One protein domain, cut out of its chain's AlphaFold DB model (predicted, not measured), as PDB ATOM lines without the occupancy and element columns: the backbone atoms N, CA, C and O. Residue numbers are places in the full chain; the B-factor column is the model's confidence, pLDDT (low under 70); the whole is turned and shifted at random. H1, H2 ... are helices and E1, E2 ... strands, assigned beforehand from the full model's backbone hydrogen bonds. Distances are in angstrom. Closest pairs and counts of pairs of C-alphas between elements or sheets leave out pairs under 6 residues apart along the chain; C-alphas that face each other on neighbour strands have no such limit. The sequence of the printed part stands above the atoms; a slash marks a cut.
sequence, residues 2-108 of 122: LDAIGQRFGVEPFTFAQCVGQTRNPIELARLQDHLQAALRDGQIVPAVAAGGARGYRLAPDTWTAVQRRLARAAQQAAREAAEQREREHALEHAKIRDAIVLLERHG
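AT A GLANCE: This is residues 2 to 108 of the 122 residues of an uncharacterized protein of Burkholderia sp. HI2714 (UniProt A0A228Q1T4). A small compact head, made of H1, H2, H3 and the hairpin E1 and E2, sits at one end of a single long helix, H4, whose residues 72 to 106 stick out as an arm. The printed part has 107 residues, in the order H1 H2 H3 E1 E2 H4, mostly helix, with one antiparallel sheet, E1 - E2. The whole is extended, with a radius of gyration of the C-alphas of 24.3 A and spans of 79 by 31 by 27 A.

IN THESE COORDINATES: H1, residues 2 to 9, begins at C-alpha 2 (-40.361, 28.954, -35.618) and is 10.3 A long. H2 is residues 16 to 20, 6.1 A, and H3 residues 26 to 41, 22.6 A. E1, residues 45 to 49, measures 12.9 A and E2, residues 55 to 59, 13.9 A. H4, residues 61 to 106, runs 67.6 A to C-alpha 106 (-77.619, -19.626, -40.478).

HOW THE PARTS SIT: H1 touches H4, with residues 64 to 71 of H4 alone, about perpendicular at 88 degrees; the closest C-alphas are those of Asp 3 and Val 67, 5.4 A. H2 and H3 are close but not clearly touching, the closest C-alphas, of Val 20 and Leu 29, being 6.6 A apart. The closest C-alphas of H3 and E1 are those of Ala 39 and Ile 45, 5.6 A. In the hairpin E1 and E2, N 46 and O 58 are within hydrogen-bond range at 2.8 A. H3 and H4 are apart. In H1, H2, H3 and H4 every O i to N i+4 pair is within hydrogen-bond range.

THE WHOLE: The C-alphas farthest apart, of Gly 53 and Gly 108, are 79.9 A apart. The printed part has no cut, and no link is long. Residues 21 to 23 have pLDDT under 70.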
ATOM      1  N   LEU A   2     -41.677  29.461 -35.190       85.38
ATOM      2  CA  LEU A   2     -40.361  28.954 -35.618       85.38
ATOM      3  C   LEU A   2     -40.424  27.563 -36.258       85.38
ATOM      4  O   LEU A   2     -39.716  27.320 -37.226       85.38
ATOM      5  N   ASP A   3     -41.315  26.688 -35.780       86.69
ATOM      6  CA  ASP A   3     -41.497  25.367 -36.390       86.69
ATOM      7  C   ASP A   3     -42.043  25.464 -37.828       86.69
ATOM      8  O   ASP A   3     -41.598  24.721 -38.694       86.69
ATOM      9  N   ALA A   4     -42.917  26.438 -38.120       86.00
ATOM     10  CA  ALA A   4     -43.432  26.680 -39.471       86.00
ATOM     11  C   ALA A   4     -42.363  27.278 -40.403       86.00
ATOM     12  O   ALA A   4     -42.280  26.913 -41.573       86.00
ATOM     13  N   ILE A   5     -41.515  28.173 -39.881       86.12
ATOM     14  CA  ILE A   5     -40.358  28.701 -40.619       86.12
ATOM     15  C   ILE A   5     -39.370  27.568 -40.912       86.12
ATOM     16  O   ILE A   5     -38.946  27.403 -42.051       86.12
ATOM     17  N   GLY A   6     -39.052  26.750 -39.909       87.25
ATOM     18  CA  GLY A   6     -38.147  25.619 -40.061       87.25
ATOM     19  C   GLY A   6     -38.685  24.550 -41.009       87.25
ATOM     20  O   GLY A   6     -37.936  24.047 -41.836       87.25
ATOM     21  N   GLN A   7     -39.982  24.249 -40.968       87.62
ATOM     22  CA  GLN A   7     -40.604  23.320 -41.913       87.62
ATOM     23  C   GLN A   7     -40.541  23.833 -43.359       87.62
ATOM     24  O   GLN A   7     -40.399  23.040 -44.284       87.62
ATOM     25  N   ARG A   8     -40.656  25.151 -43.560       87.50
ATOM     26  CA  ARG A   8     -40.740  25.761 -44.892       87.50
ATOM     27  C   ARG A   8     -39.383  26.088 -45.517       87.50
ATOM     28  O   ARG A   8     -39.254  25.985 -46.731       87.50
ATOM     29  N   PHE A   9     -38.406  26.503 -44.715       86.81
ATOM     30  CA  PHE A   9     -37.099  26.965 -45.200       86.81
ATOM     31  C   PHE A   9     -35.930  26.112 -44.692       86.81
ATOM     32  O   PHE A   9     -34.889  26.064 -45.338       86.81
ATOM     33  N   GLY A  10     -36.076  25.405 -43.569       86.56
ATOM     34  CA  GLY A  10     -34.995  24.614 -42.980       86.56
ATOM     35  C   GLY A  10     -33.780  25.470 -42.613       86.56
ATOM     36  O   GLY A  10     -33.887  26.402 -41.814       86.56
ATOM     37  N   VAL A  11     -32.627  25.136 -43.203       86.31
ATOM     38  CA  VAL A  11     -31.353  25.878 -43.070       86.31
ATOM     39  C   VAL A  11     -31.208  27.035 -44.076       86.31
ATOM     40  O   VAL A  11     -30.401  27.941 -43.862       86.31
ATOM     41  N   GLU A  12     -32.064  27.013 -45.099       88.44
ATOM     42  CA  GLU A  12     -32.576  28.115 -45.914       88.44
ATOM     43  C   GLU A  12     -32.474  29.555 -45.400       88.44
ATOM     44  O   GLU A  12     -33.225  29.884 -44.474       88.44
ATOM     45  N   PRO A  13     -31.692  30.470 -45.998       89.06
ATOM     46  CA  PRO A  13     -31.955  31.893 -45.837       89.06
ATOM     47  C   PRO A  13     -33.333  32.258 -46.423       89.06
ATOM     48  O   PRO A  13     -33.623  31.991 -47.587       89.06
ATOM     49  N   PHE A  14     -34.176  32.904 -45.625       88.62
ATOM     50  CA  PHE A  14     -35.500  33.399 -45.989       88.62
ATOM     51  C   PHE A  14     -35.601  34.917 -45.820       88.62
ATOM     52  O   PHE A  14     -34.817  35.558 -45.118       88.62
ATOM     53  N   THR A  15     -36.599  35.519 -46.462       86.94
ATOM     54  CA  THR A  15     -36.907  36.950 -46.331       86.94
ATOM     55  C   THR A  15     -38.226  37.163 -45.603       86.94
ATOM     56  O   THR A  15     -39.122  36.318 -45.650       86.94
ATOM     57  N   PHE A  16     -38.389  38.334 -44.979       79.50
ATOM     58  CA  PHE A  16     -39.664  38.720 -44.366       79.50
ATOM     59  C   PHE A  16     -40.826  38.593 -45.349       79.50
ATOM     60  O   PHE A  16     -41.848  38.016 -44.991       79.50
ATOM     61  N   ALA A  17     -40.640  39.041 -46.596       79.62
ATOM     62  CA  ALA A  17     -41.635  38.949 -47.665       79.62
ATOM     63  C   ALA A  17     -42.126  37.507 -47.890       79.62
ATOM     64  O   ALA A  17     -43.322  37.270 -48.048       79.62
ATOM     65  N   GLN A  18     -41.220  36.525 -47.838       83.00
ATOM     66  CA  GLN A  18     -41.582  35.114 -47.979       83.00
ATOM     67  C   GLN A  18     -42.369  34.594 -46.763       83.00
ATOM     68  O   GLN A  18     -43.272  33.772 -46.943       83.00
ATOM     69  N   CYS A  19     -42.085  35.087 -45.552       78.94
ATOM     70  CA  CYS A  19     -42.854  34.761 -44.345       78.94
ATOM     71  C   CYS A  19     -44.246  35.408 -44.339       78.94
ATOM     72  O   CYS A  19     -45.211  34.740 -43.976       78.94
ATOM     73  N   VAL A  20     -44.364  36.671 -44.765       74.31
ATOM     74  CA  VAL A  20     -45.629  37.429 -44.728       74.31
ATOM     75  C   VAL A  20     -46.533  37.197 -45.934       74.31
ATOM     76  O   VAL A  20     -47.708  37.544 -45.870       74.31
ATOM     77  N   GLY A  21     -46.024  36.610 -47.024       67.19
ATOM     78  CA  GLY A  21     -46.722  36.525 -48.313       67.19
ATOM     79  C   GLY A  21     -48.097  35.840 -48.301       67.19
ATOM     80  O   GLY A  21     -48.792  35.876 -49.311       67.19
ATOM     81  N   GLN A  22     -48.509  35.235 -47.184       62.00
ATOM     82  CA  GLN A  22     -49.825  34.609 -47.026       62.00
ATOM     83  C   GLN A  22     -50.813  35.398 -46.153       62.00
ATOM     84  O   GLN A  22     -52.004  35.093 -46.161       62.00
ATOM     85  N   THR A  23     -50.372  36.439 -45.445       67.62
ATOM     86  CA  THR A  23     -51.212  37.148 -44.474       67.62
ATOM     87  C   THR A  23     -51.633  38.508 -45.021       67.62
ATOM     88  O   THR A  23     -50.852  39.452 -45.049       67.62
ATOM     89  N   ARG A  24     -52.901  38.626 -45.434       74.19
ATOM     90  CA  ARG A  24     -53.508  39.900 -45.877       74.19
ATOM     91  C   ARG A  24     -54.032  40.765 -44.723       74.19
ATOM     92  O   ARG A  24     -54.495  41.876 -44.956       74.19
ATOM     93  N   ASN A  25     -53.992  40.254 -43.491       84.19
ATOM     94  CA  ASN A  25     -54.471  40.958 -42.305       84.19
ATOM     95  C   ASN A  25     -53.332  41.790 -41.675       84.19
ATOM     96  O   ASN A  25     -52.324  41.208 -41.268       84.19
ATOM     97  N   PRO A  26     -53.482  43.121 -41.548       83.31
ATOM     98  CA  PRO A  26     -52.427  43.996 -41.035       83.31
ATOM     99  C   PRO A  26     -52.079  43.747 -39.558       83.31
ATOM    100  O   PRO A  26     -50.927  43.927 -39.172       83.31
ATOM    101  N   ILE A  27     -53.030  43.296 -38.733       87.00
ATOM    102  CA  ILE A  27     -52.783  43.017 -37.307       87.00
ATOM    103  C   ILE A  27     -51.904  41.772 -37.155       87.00
ATOM    104  O   ILE A  27     -50.938  41.764 -36.396       87.00
ATOM    105  N   GLU A  28     -52.218  40.721 -37.907       84.44
ATOM    106  CA  GLU A  28     -51.430  39.486 -37.919       84.44
ATOM    107  C   GLU A  28     -50.036  39.716 -38.517       84.44
ATOM    108  O   GLU A  28     -49.058  39.133 -38.053       84.44
ATOM    109  N   LEU A  29     -49.923  40.623 -39.493       83.75
ATOM    110  CA  LEU A  29     -48.636  41.054 -40.035       83.75
ATOM    111  C   LEU A  29     -47.764  41.727 -38.963       83.75
ATOM    112  O   LEU A  29     -46.602  41.356 -38.811       83.75
ATOM    113  N   ALA A  30     -48.329  42.670 -38.202       86.56
ATOM    114  CA  ALA A  30     -47.622  43.351 -37.117       86.56
ATOM    115  C   ALA A  30     -47.155  42.357 -36.043       86.56
ATOM    116  O   ALA A  30     -45.979  42.327 -35.692       86.56
ATOM    117  N   ARG A  31     -48.037  41.446 -35.616       87.94
ATOM    118  CA  ARG A  31     -47.687  40.381 -34.661       87.94
ATOM    119  C   ARG A  31     -46.558  39.491 -35.164       87.94
ATOM    120  O   ARG A  31     -45.678  39.125 -34.387       87.94
ATOM    121  N   LEU A  32     -46.582  39.108 -36.442       84.81
ATOM    122  CA  LEU A  32     -45.527  38.287 -37.032       84.81
ATOM    123  C   LEU A  32     -44.192  39.045 -37.053       84.81
ATOM    124  O   LEU A  32     -43.150  38.462 -36.755       84.81
ATOM    125  N   GLN A  33     -44.227  40.338 -37.373       86.00
ATOM    126  CA  GLN A  33     -43.050  41.197 -37.359       86.00
ATOM    127  C   GLN A  33     -42.461  41.328 -35.948       86.00
ATOM    128  O   GLN A  33     -41.251  41.156 -35.793       86.00
ATOM    129  N   ASP A  34     -43.300  41.530 -34.931       89.81
ATOM    130  CA  ASP A  34     -42.880  41.595 -33.526       89.81
ATOM    131  C   ASP A  34     -42.212  40.290 -33.078       89.81
ATOM    132  O   ASP A  34     -41.127  40.306 -32.494       89.81
ATOM    133  N   HIS A  35     -42.805  39.139 -33.414       88.31
ATOM    134  CA  HIS A  35     -42.221  37.837 -33.086       88.31
ATOM    135  C   HIS A  35     -40.878  37.601 -33.783       88.31
ATOM    136  O   HIS A  35     -39.968  37.022 -33.190       88.31
ATOM    137  N   LEU A  36     -40.730  38.034 -35.037       87.00
ATOM    138  CA  LEU A  36     -39.468  37.914 -35.766       87.00
ATOM    139  C   LEU A  36     -38.392  38.846 -35.197       87.00
ATOM    140  O   LEU A  36     -37.236  38.440 -35.088       87.00
ATOM    141  N   GLN A  37     -38.754  40.065 -34.794       88.62
ATOM    142  CA  GLN A  37     -37.831  40.980 -34.122       88.62
ATOM    143  C   GLN A  37     -37.396  40.460 -32.749       88.62
ATOM    144  O   GLN A  37     -36.219  40.568 -32.407       88.62
ATOM    145  N   ALA A  38     -38.314  39.876 -31.977       91.44
ATOM    146  CA  ALA A  38     -37.980  39.205 -30.725       91.44
ATOM    147  C   ALA A  38     -37.012  38.037 -30.975       91.44
ATOM    148  O   ALA A  38     -35.940  37.994 -30.385       91.44
ATOM    149  N   ALA A  39     -37.305  37.174 -31.950       90.19
ATOM    150  CA  ALA A  39     -36.443  36.044 -32.290       90.19
ATOM    151  C   ALA A  39     -35.048  36.458 -32.809       90.19
ATOM    152  O   ALA A  39     -34.076  35.738 -32.589       90.19
ATOM    153  N   LEU A  40     -34.924  37.612 -33.477       89.94
ATOM    154  CA  LEU A  40     -33.626  38.200 -33.837       89.94
ATOM    155  C   LEU A  40     -32.854  38.673 -32.602       89.94
ATOM    156  O   LEU A  40     -31.654  38.434 -32.495       89.94
ATOM    157  N   ARG A  41     -33.543  39.334 -31.668       91.88
ATOM    158  CA  ARG A  41     -32.958  39.820 -30.411       91.88
ATOM    159  C   ARG A  41     -32.475  38.673 -29.527       91.88
ATOM    160  O   ARG A  41     -31.399  38.765 -28.951       91.88
ATOM    161  N   ASP A  42     -33.242  37.591 -29.491       92.25
ATOM    162  CA  ASP A  42     -32.956  36.391 -28.707       92.25
ATOM    163  C   ASP A  42     -31.924  35.469 -29.389       92.25
ATOM    164  O   ASP A  42     -31.621  34.390 -28.883       92.25
ATOM    165  N   GLY A  43     -31.402  35.854 -30.561       91.31
ATOM    166  CA  GLY A  43     -30.414  35.074 -31.314       91.31
ATOM    167  C   GLY A  43     -30.963  33.782 -31.926       91.31
ATOM    168  O   GLY A  43     -30.200  32.943 -32.402       91.31
ATOM    169  N   GLN A  44     -32.284  33.601 -31.939       92.56
ATOM    170  CA  GLN A  44     -32.935  32.422 -32.506       92.56
ATOM    171  C   GLN A  44     -32.939  32.443 -34.037       92.56
ATOM    172  O   GLN A  44     -32.955  31.387 -34.675       92.56
ATOM    173  N   ILE A  45     -32.927  33.645 -34.611       91.94
ATOM    174  CA  ILE A  45     -32.793  33.924 -36.036       91.94
ATOM    175  C   ILE A  45     -31.527  34.756 -36.224       91.94
ATOM    176  O   ILE A  45     -31.276  35.686 -35.465       91.94
ATOM    177  N   VAL A  46     -30.741  34.439 -37.249       92.31
ATOM    178  CA  VAL A  46     -29.500  35.149 -37.573       92.31
ATOM    179  C   VAL A  46     -29.530  35.675 -39.007       92.31
ATOM    180  O   VAL A  46     -30.115  35.024 -39.880       92.31
ATOM    181  N   PRO A  47     -28.902  36.831 -39.288       91.00
ATOM    182  CA  PRO A  47     -28.705  37.296 -40.655       91.00
ATOM    183  C   PRO A  47     -27.944  36.255 -41.483       91.00
ATOM    184  O   PRO A  47     -26.984  35.645 -41.009       91.00
ATOM    185  N   ALA A  48     -28.363  36.060 -42.728       90.56
ATOM    186  CA  ALA A  48     -27.720  35.154 -43.669       90.56
ATOM    187  C   ALA A  48     -27.757  35.724 -45.089       90.56
ATOM    188  O   ALA A  48     -28.557  36.602 -45.408       90.56
ATOM    189  N   VAL A  49     -26.877  35.222 -45.949       87.06
ATOM    190  CA  VAL A  49     -26.832  35.588 -47.365       87.06
ATOM    191  C   VAL A  49     -27.199  34.352 -48.173       87.06
ATOM    192  O   VAL A  49     -26.581  33.304 -48.003       87.06
ATOM    193  N   ALA A  50     -28.228  34.468 -49.009       81.69
ATOM    194  CA  ALA A  50     -28.663  33.402 -49.899       81.69
ATOM    195  C   ALA A  50     -27.658  33.178 -51.037       81.69
ATOM    196  O   ALA A  50     -26.894  34.079 -51.403       81.69
ATOM    197  N   ALA A  51     -27.710  31.991 -51.647       71.00
ATOM    198  CA  ALA A  51     -27.014  31.710 -52.896       71.00
ATOM    199  C   ALA A  51     -27.553  32.655 -53.987       71.00
ATOM    200  O   ALA A  51     -28.673  32.502 -54.463       71.00
ATOM    201  N   GLY A  52     -26.795  33.706 -54.305       78.81
ATOM    202  CA  GLY A  52     -27.248  34.826 -55.142       78.81
ATOM    203  C   GLY A  52     -27.040  36.206 -54.511       78.81
ATOM    204  O   GLY A  52     -27.382  37.212 -55.122       78.81
ATOM    205  N   GLY A  53     -26.485  36.281 -53.296       81.75
ATOM    206  CA  GLY A  53     -26.111  37.547 -52.655       81.75
ATOM    207  C   GLY A  53     -27.273  38.290 -51.989       81.75
ATOM    208  O   GLY A  53     -27.061  39.327 -51.358       81.75
ATOM    209  N   ALA A  54     -28.494  37.758 -52.081       83.94
ATOM    210  CA  ALA A  54     -29.652  38.324 -51.406       83.94
ATOM    211  C   ALA A  54     -29.497  38.191 -49.885       83.94
ATOM    212  O   ALA A  54     -29.253  37.105 -49.355       83.94
ATOM    213  N   ARG A  55     -29.646  39.310 -49.175       87.56
ATOM    214  CA  ARG A  55     -29.635  39.330 -47.711       87.56
ATOM    215  C   ARG A  55     -30.974  38.829 -47.183       87.56
ATOM    216  O   ARG A  55     -32.029  39.300 -47.600       87.56
ATOM    217  N   GLY A  56     -30.909  37.902 -46.243       90.38
ATOM    218  CA  GLY A  56     -32.057  37.324 -45.572       90.38
ATOM    219  C   GLY A  56     -31.704  36.906 -44.154       90.38
ATOM    220  O   GLY A  56     -30.775  37.423 -43.531       90.38
ATOM    221  N   TYR A  57     -32.467  35.954 -43.652       90.94
ATOM    222  CA  TYR A  57     -32.408  35.470 -42.286       90.94
ATOM    223  C   TYR A  57     -32.497  33.957 -42.296       90.94
ATOM    224  O   TYR A  57     -33.174  33.393 -43.140       90.94
ATOM    225  N   ARG A  58     -31.851  33.283 -41.356       91.81
ATOM    226  CA  ARG A  58     -32.019  31.841 -41.163       91.81
ATOM    227  C   ARG A  58     -32.199  31.539 -39.690       91.81
ATOM    228  O   ARG A  58     -31.801  32.334 -38.839       91.81
ATOM    229  N   LEU A  59     -32.768  30.381 -39.382       92.38
ATOM    230  CA  LEU A  59     -32.768  29.888 -38.010       92.38
ATOM    231  C   LEU A  59     -31.323  29.660 -37.556       92.38
ATOM    232  O   LEU A  59     -30.503  29.128 -38.307       92.38
ATOM    233  N   ALA A  60     -31.011  30.063 -36.327       93.00
ATOM    234  CA  ALA A  60     -29.736  29.715 -35.720       93.00
ATOM    235  C   ALA A  60     -29.592  28.181 -35.664       93.00
ATOM    236  O   ALA A  60     -30.604  27.494 -35.491       93.00
ATOM    237  N   PRO A  61     -28.375  27.620 -35.792       90.69
ATOM    238  CA  PRO A  61     -28.175  26.168 -35.829       90.69
ATOM    239  C   PRO A  61     -28.794  25.423 -34.635       90.69
ATOM    240  O   PRO A  61     -29.432  24.381 -34.811       90.69
ATOM    241  N   ASP A  62     -28.682  25.987 -33.432       93.19
ATOM    242  CA  ASP A  62     -29.264  25.410 -32.216       93.19
ATOM    243  C   ASP A  62     -30.795  25.455 -32.241       93.19
ATOM    244  O   ASP A  62     -31.471  24.462 -31.957       93.19
ATOM    245  N   THR A  63     -31.357  26.589 -32.670       91.56
ATOM    246  CA  THR A  63     -32.802  26.763 -32.862       91.56
ATOM    247  C   THR A  63     -33.339  25.788 -33.900       91.56
ATOM    248  O   THR A  63     -34.373  25.161 -33.677       91.56
ATOM    249  N   TRP A  64     -32.634  25.622 -35.019       92.44
ATOM    250  CA  TRP A  64     -32.997  24.665 -36.057       92.44
ATOM    251  C   TRP A  64     -32.985  23.235 -35.521       92.44
ATOM    252  O   TRP A  64     -33.954  22.503 -35.709       92.44
ATOM    253  N   THR A  65     -31.955  22.860 -34.764       92.38
ATOM    254  CA  THR A  65     -31.871  21.538 -34.126       92.38
ATOM    255  C   THR A  65     -33.053  21.293 -33.182       92.38
ATOM    256  O   THR A  65     -33.648  20.211 -33.177       92.38
ATOM    257  N   ALA A  66     -33.441  22.300 -32.395       92.00
ATOM    258  CA  ALA A  66     -34.599  22.212 -31.509       92.00
ATOM    259  C   ALA A  66     -35.918  22.059 -32.289       92.00
ATOM    260  O   ALA A  66     -36.738  21.204 -31.946       92.00
ATOM    261  N   VAL A  67     -36.102  22.839 -33.357       91.56
ATOM    262  CA  VAL A  67     -37.257  22.741 -34.262       91.56
ATOM    263  C   VAL A  67     -37.322  21.357 -34.910       91.56
ATOM    264  O   VAL A  67     -38.361  20.701 -34.853       91.56
ATOM    265  N   GLN A  68     -36.208  20.858 -35.448       91.25
ATOM    266  CA  GLN A  68     -36.132  19.553 -36.101       91.25
ATOM    267  C   GLN A  68     -36.549  18.421 -35.153       91.25
ATOM    268  O   GLN A  68     -37.326  17.545 -35.533       91.25
ATOM    269  N   ARG A  69     -36.099  18.458 -33.893       92.06
ATOM    270  CA  ARG A  69     -36.504  17.478 -32.872       92.06
ATOM    271  C   ARG A  69     -38.002  17.527 -32.587       92.06
ATOM    272  O   ARG A  69     -38.619  16.477 -32.430       92.06
ATOM    273  N   ARG A  70     -38.595  18.721 -32.508       90.06
ATOM    274  CA  ARG A  70     -40.043  18.871 -32.294       90.06
ATOM    275  C   ARG A  70     -40.846  18.363 -33.486       90.06
ATOM    276  O   ARG A  70     -41.783  17.598 -33.283       90.06
ATOM    277  N   LEU A  71     -40.438  18.709 -34.708       89.25
ATOM    278  CA  LEU A  71     -41.074  18.221 -35.933       89.25
ATOM    279  C   LEU A  71     -40.994  16.691 -36.040       89.25
ATOM    280  O   LEU A  71     -41.993  16.048 -36.347       89.25
ATOM    281  N   ALA A  72     -39.846  16.094 -35.707       89.12
ATOM    282  CA  ALA A  72     -39.693  14.641 -35.687       89.12
ATOM    283  C   ALA A  72     -40.620  13.971 -34.660       89.12
ATOM    284  O   ALA A  72     -41.234  12.950 -34.962       89.12
ATOM    285  N   ARG A  73     -40.770  14.555 -33.463       91.00
ATOM    286  CA  ARG A  73     -41.703  14.049 -32.442       91.00
ATOM    287  C   ARG A  73     -43.153  14.127 -32.908       91.00
ATOM    288  O   ARG A  73     -43.875  13.148 -32.762       91.00
ATOM    289  N   ALA A  74     -43.553  15.250 -33.502       87.50
ATOM    290  CA  ALA A  74     -44.897  15.417 -34.043       87.50
ATOM    291  C   ALA A  74     -45.183  14.400 -35.162       87.50
ATOM    292  O   ALA A  74     -46.226  13.754 -35.157       87.50
ATOM    293  N   ALA A  75     -44.229  14.183 -36.074       86.50
ATOM    294  CA  ALA A  75     -44.360  13.183 -37.133       86.50
ATOM    295  C   ALA A  75     -44.463  11.752 -36.576       86.50
ATOM    296  O   ALA A  75     -45.270  10.960 -37.056       86.50
ATOM    297  N   GLN A  76     -43.686  11.418 -35.541       88.94
ATOM    298  CA  GLN A  76     -43.775  10.116 -34.873       88.94
ATOM    299  C   GLN A  76     -45.124   9.908 -34.181       88.94
ATOM    300  O   GLN A  76     -45.661   8.804 -34.231       88.94
ATOM    301  N   GLN A  77     -45.673  10.941 -33.544       88.81
ATOM    302  CA  GLN A  77     -47.001  10.881 -32.929       88.81
ATOM    303  C   GLN A  77     -48.084  10.669 -33.988       88.81
ATOM    304  O   GLN A  77     -48.837   9.706 -33.889       88.81
ATOM    305  N   ALA A  78     -48.074  11.468 -35.057       87.31
ATOM    306  CA  ALA A  78     -49.013  11.312 -36.165       87.31
ATOM    307  C   ALA A  78     -48.917   9.921 -36.822       87.31
ATOM    308  O   ALA A  78     -49.932   9.323 -37.169       87.31
ATOM    309  N   ALA A  79     -47.707   9.365 -36.955       87.38
ATOM    310  CA  ALA A  79     -47.514   8.016 -37.483       87.38
ATOM    311  C   ALA A  79     -48.094   6.930 -36.559       87.38
ATOM    312  O   ALA A  79     -48.653   5.951 -37.051       87.38
ATOM    313  N   ARG A  80     -47.982   7.097 -35.234       88.12
ATOM    314  CA  ARG A  80     -48.584   6.176 -34.255       88.12
ATOM    315  C   ARG A  80     -50.104   6.229 -34.296       88.12
ATOM    316  O   ARG A  80     -50.730   5.181 -34.373       88.12
ATOM    317  N   GLU A  81     -50.678   7.427 -34.314       88.19
ATOM    318  CA  GLU A  81     -52.128   7.616 -34.418       88.19
ATOM    319  C   GLU A  81     -52.673   7.027 -35.726       88.19
ATOM    320  O   GLU A  81     -53.680   6.324 -35.722       88.19
ATOM    321  N   ALA A  82     -51.968   7.231 -36.843       86.00
ATOM    322  CA  ALA A  82     -52.339   6.634 -38.123       86.00
ATOM    323  C   ALA A  82     -52.252   5.098 -38.109       86.00
ATOM    324  O   ALA A  82     -53.074   4.436 -38.740       86.00
ATOM    325  N   ALA A  83     -51.270   4.518 -37.411       88.69
ATOM    326  CA  ALA A  83     -51.155   3.069 -37.264       88.69
ATOM    327  C   ALA A  83     -52.296   2.495 -36.408       88.69
ATOM    328  O   ALA A  83     -52.934   1.528 -36.821       88.69
ATOM    329  N   GLU A  84     -52.604   3.128 -35.276       88.88
ATOM    330  CA  GLU A  84     -53.710   2.729 -34.401       88.88
ATOM    331  C   GLU A  84     -55.064   2.830 -35.116       88.88
ATOM    332  O   GLU A  84     -55.907   1.940 -35.003       88.88
ATOM    333  N   GLN A  85     -55.265   3.882 -35.913       87.25
ATOM    334  CA  GLN A  85     -56.481   4.045 -36.704       87.25
ATOM    335  C   GLN A  85     -56.652   2.913 -37.728       87.25
ATOM    336  O   GLN A  85     -57.738   2.343 -37.826       87.25
ATOM    337  N   ARG A  86     -55.580   2.534 -38.435       84.56
ATOM    338  CA  ARG A  86     -55.609   1.410 -39.388       84.56
ATOM    339  C   ARG A  86     -55.899   0.077 -38.707       84.56
ATOM    340  O   ARG A  86     -56.632  -0.739 -39.255       84.56
ATOM    341  N   GLU A  87     -55.342  -0.152 -37.520       86.50
ATOM    342  CA  GLU A  87     -55.602  -1.373 -36.752       86.50
ATOM    343  C   GLU A  87     -57.074  -1.462 -36.328       86.50
ATOM    344  O   GLU A  87     -57.709  -2.507 -36.486       86.50
ATOM    345  N   ARG A  88     -57.651  -0.346 -35.865       84.00
ATOM    346  CA  ARG A  88     -59.078  -0.264 -35.526       84.00
ATOM    347  C   ARG A  88     -59.969  -0.517 -36.739       84.00
ATOM    348  O   ARG A  88     -60.951  -1.248 -36.625       84.00
ATOM    349  N   GLU A  89     -59.634   0.059 -37.889       87.69
ATOM    350  CA  GLU A  89     -60.362  -0.160 -39.144       87.69
ATOM    351  C   GLU A  89     -60.326  -1.635 -39.553       87.69
ATOM    352  O   GLU A  89     -61.380  -2.234 -39.769       87.69
ATOM    353  N   HIS A  90     -59.145  -2.253 -39.539       84.31
ATOM    354  CA  HIS A  90     -58.984  -3.666 -39.871       84.31
ATOM    355  C   HIS A  90     -59.745  -4.586 -38.900       84.31
ATOM    356  O   HIS A  90     -60.384  -5.553 -39.314       84.31
ATOM    357  N   ALA A  91     -59.730  -4.280 -37.597       87.06
ATOM    358  CA  ALA A  91     -60.483  -5.033 -36.596       87.06
ATOM    359  C   ALA A  91     -62.002  -4.948 -36.826       87.06
ATOM    360  O   ALA A  91     -62.706  -5.956 -36.715       87.06
ATOM    361  N   LEU A  92     -62.511  -3.765 -37.188       89.38
ATOM    362  CA  LEU A  92     -63.922  -3.563 -37.521       89.38
ATOM    363  C   LEU A  92     -64.318  -4.294 -38.809       89.38
ATOM    364  O   LEU A  92     -65.399  -4.879 -38.871       89.38
ATOM    365  N   GLU A  93     -63.466  -4.285 -39.832       87.19
ATOM    366  CA  GLU A  93     -63.692  -5.047 -41.064       87.19
ATOM    367  C   GLU A  93     -63.729  -6.554 -40.795       87.19
ATOM    368  O   GLU A  93     -64.669  -7.231 -41.217       87.19
ATOM    369  N   HIS A  94     -62.784  -7.074 -40.010       85.38
ATOM    370  CA  HIS A  94     -62.775  -8.477 -39.592       85.38
ATOM    371  C   HIS A  94     -64.036  -8.872 -38.812       85.38
ATOM    372  O   HIS A  94     -64.575  -9.959 -39.030       85.38
ATOM    373  N   ALA A  95     -64.530  -8.004 -37.925       86.88
ATOM    374  CA  ALA A  95     -65.778  -8.248 -37.206       86.88
ATOM    375  C   ALA A  95     -66.975  -8.340 -38.167       86.88
ATOM    376  O   ALA A  95     -67.742  -9.296 -38.091       86.88
ATOM    377  N   LYS A  96     -67.083  -7.421 -39.137       89.19
ATOM    378  CA  LYS A  96     -68.146  -7.449 -40.159       89.19
ATOM    379  C   LYS A  96     -68.102  -8.715 -41.013       89.19
ATOM    380  O   LYS A  96     -69.148  -9.289 -41.302       89.19
ATOM    381  N   ILE A  97     -66.906  -9.155 -41.411       86.88
ATOM    382  CA  ILE A  97     -66.728 -10.403 -42.167       86.88
ATOM    383  C   ILE A  97     -67.209 -11.591 -41.330       86.88
ATOM    384  O   ILE A  97     -67.948 -12.433 -41.833       86.88
ATOM    385  N   ARG A  98     -66.849 -11.641 -40.043       84.88
ATOM    386  CA  ARG A  98     -67.290 -12.707 -39.135       84.88
ATOM    387  C   ARG A  98     -68.811 -12.736 -38.982       84.88
ATOM    388  O   ARG A  98     -69.401 -13.806 -39.103       84.88
ATOM    389  N   ASP A  99     -69.441 -11.584 -38.777       88.88
ATOM    390  CA  ASP A  99     -70.900 -11.486 -38.669       88.88
ATOM    391  C   ASP A  99     -71.597 -11.930 -39.965       88.88
ATOM    392  O   ASP A  99     -72.600 -12.646 -39.926       88.88
ATOM    393  N   ALA A 100     -71.040 -11.570 -41.127       86.38
ATOM    394  CA  ALA A 100     -71.550 -12.006 -42.423       86.38
ATOM    395  C   ALA A 100     -71.435 -13.529 -42.619       86.38
ATOM    396  O   ALA A 100     -72.367 -14.145 -43.136       86.38
ATOM    397  N   ILE A 101     -70.335 -14.150 -42.173       87.56
ATOM    398  CA  ILE A 101     -70.165 -15.613 -42.204       87.56
ATOM    399  C   ILE A 101     -71.245 -16.291 -41.359       87.56
ATOM    400  O   ILE A 101     -71.940 -17.174 -41.858       87.56
ATOM    401  N   VAL A 102     -71.446 -15.832 -40.119       88.19
ATOM    402  CA  VAL A 102     -72.475 -16.382 -39.219       88.19
ATOM    403  C   VAL A 102     -73.872 -16.266 -39.836       88.19
ATOM    404  O   VAL A 102     -74.678 -17.196 -39.742       88.19
ATOM    405  N   LEU A 103     -74.170 -15.145 -40.498       91.25
ATOM    406  CA  LEU A 103     -75.441 -14.957 -41.194       91.25
ATOM    407  C   LEU A 103     -75.619 -15.967 -42.339       91.25
ATOM    408  O   LEU A 103     -76.683 -16.575 -42.455       91.25
ATOM    409  N   LEU A 104     -74.592 -16.172 -43.167       88.25
ATOM    410  CA  LEU A 104     -74.629 -17.117 -44.288       88.25
ATOM    411  C   LEU A 104     -74.822 -18.564 -43.814       88.25
ATOM    412  O   LEU A 104     -75.687 -19.268 -44.346       88.25
ATOM    413  N   GLU A 105     -74.098 -18.980 -42.775       88.38
ATOM    414  CA  GLU A 105     -74.228 -20.319 -42.184       88.38
ATOM    415  C   GLU A 105     -75.629 -20.561 -41.613       88.38
ATOM    416  O   GLU A 105     -76.212 -21.627 -41.827       88.38
ATOM    417  N   ARG A 106     -76.235 -19.550 -40.975       88.81
ATOM    418  CA  ARG A 106     -77.619 -19.626 -40.478       88.81
ATOM    419  C   ARG A 106     -78.645 -19.850 -41.594       88.81
ATOM    420  O   ARG A 106     -79.693 -20.442 -41.347       88.81
ATOM    421  N   HIS A 107     -78.352 -19.392 -42.808       90.38
ATOM    422  CA  HIS A 107     -79.192 -19.598 -43.989       90.38
ATOM    423  C   HIS A 107     -78.847 -20.876 -44.773       90.38
ATOM    424  O   HIS A 107     -79.385 -21.088 -45.858       90.38
ATOM    425  N   GLY A 108     -77.992 -21.746 -44.221       87.12
ATOM    426  CA  GLY A 108     -77.641 -23.038 -44.812       87.12
ATOM    427  C   GLY A 108     -76.525 -22.973 -45.856       87.12
ATOM    428  O   GLY A 108     -76.241 -23.984 -46.498       87.12
TER     429      GLY A 108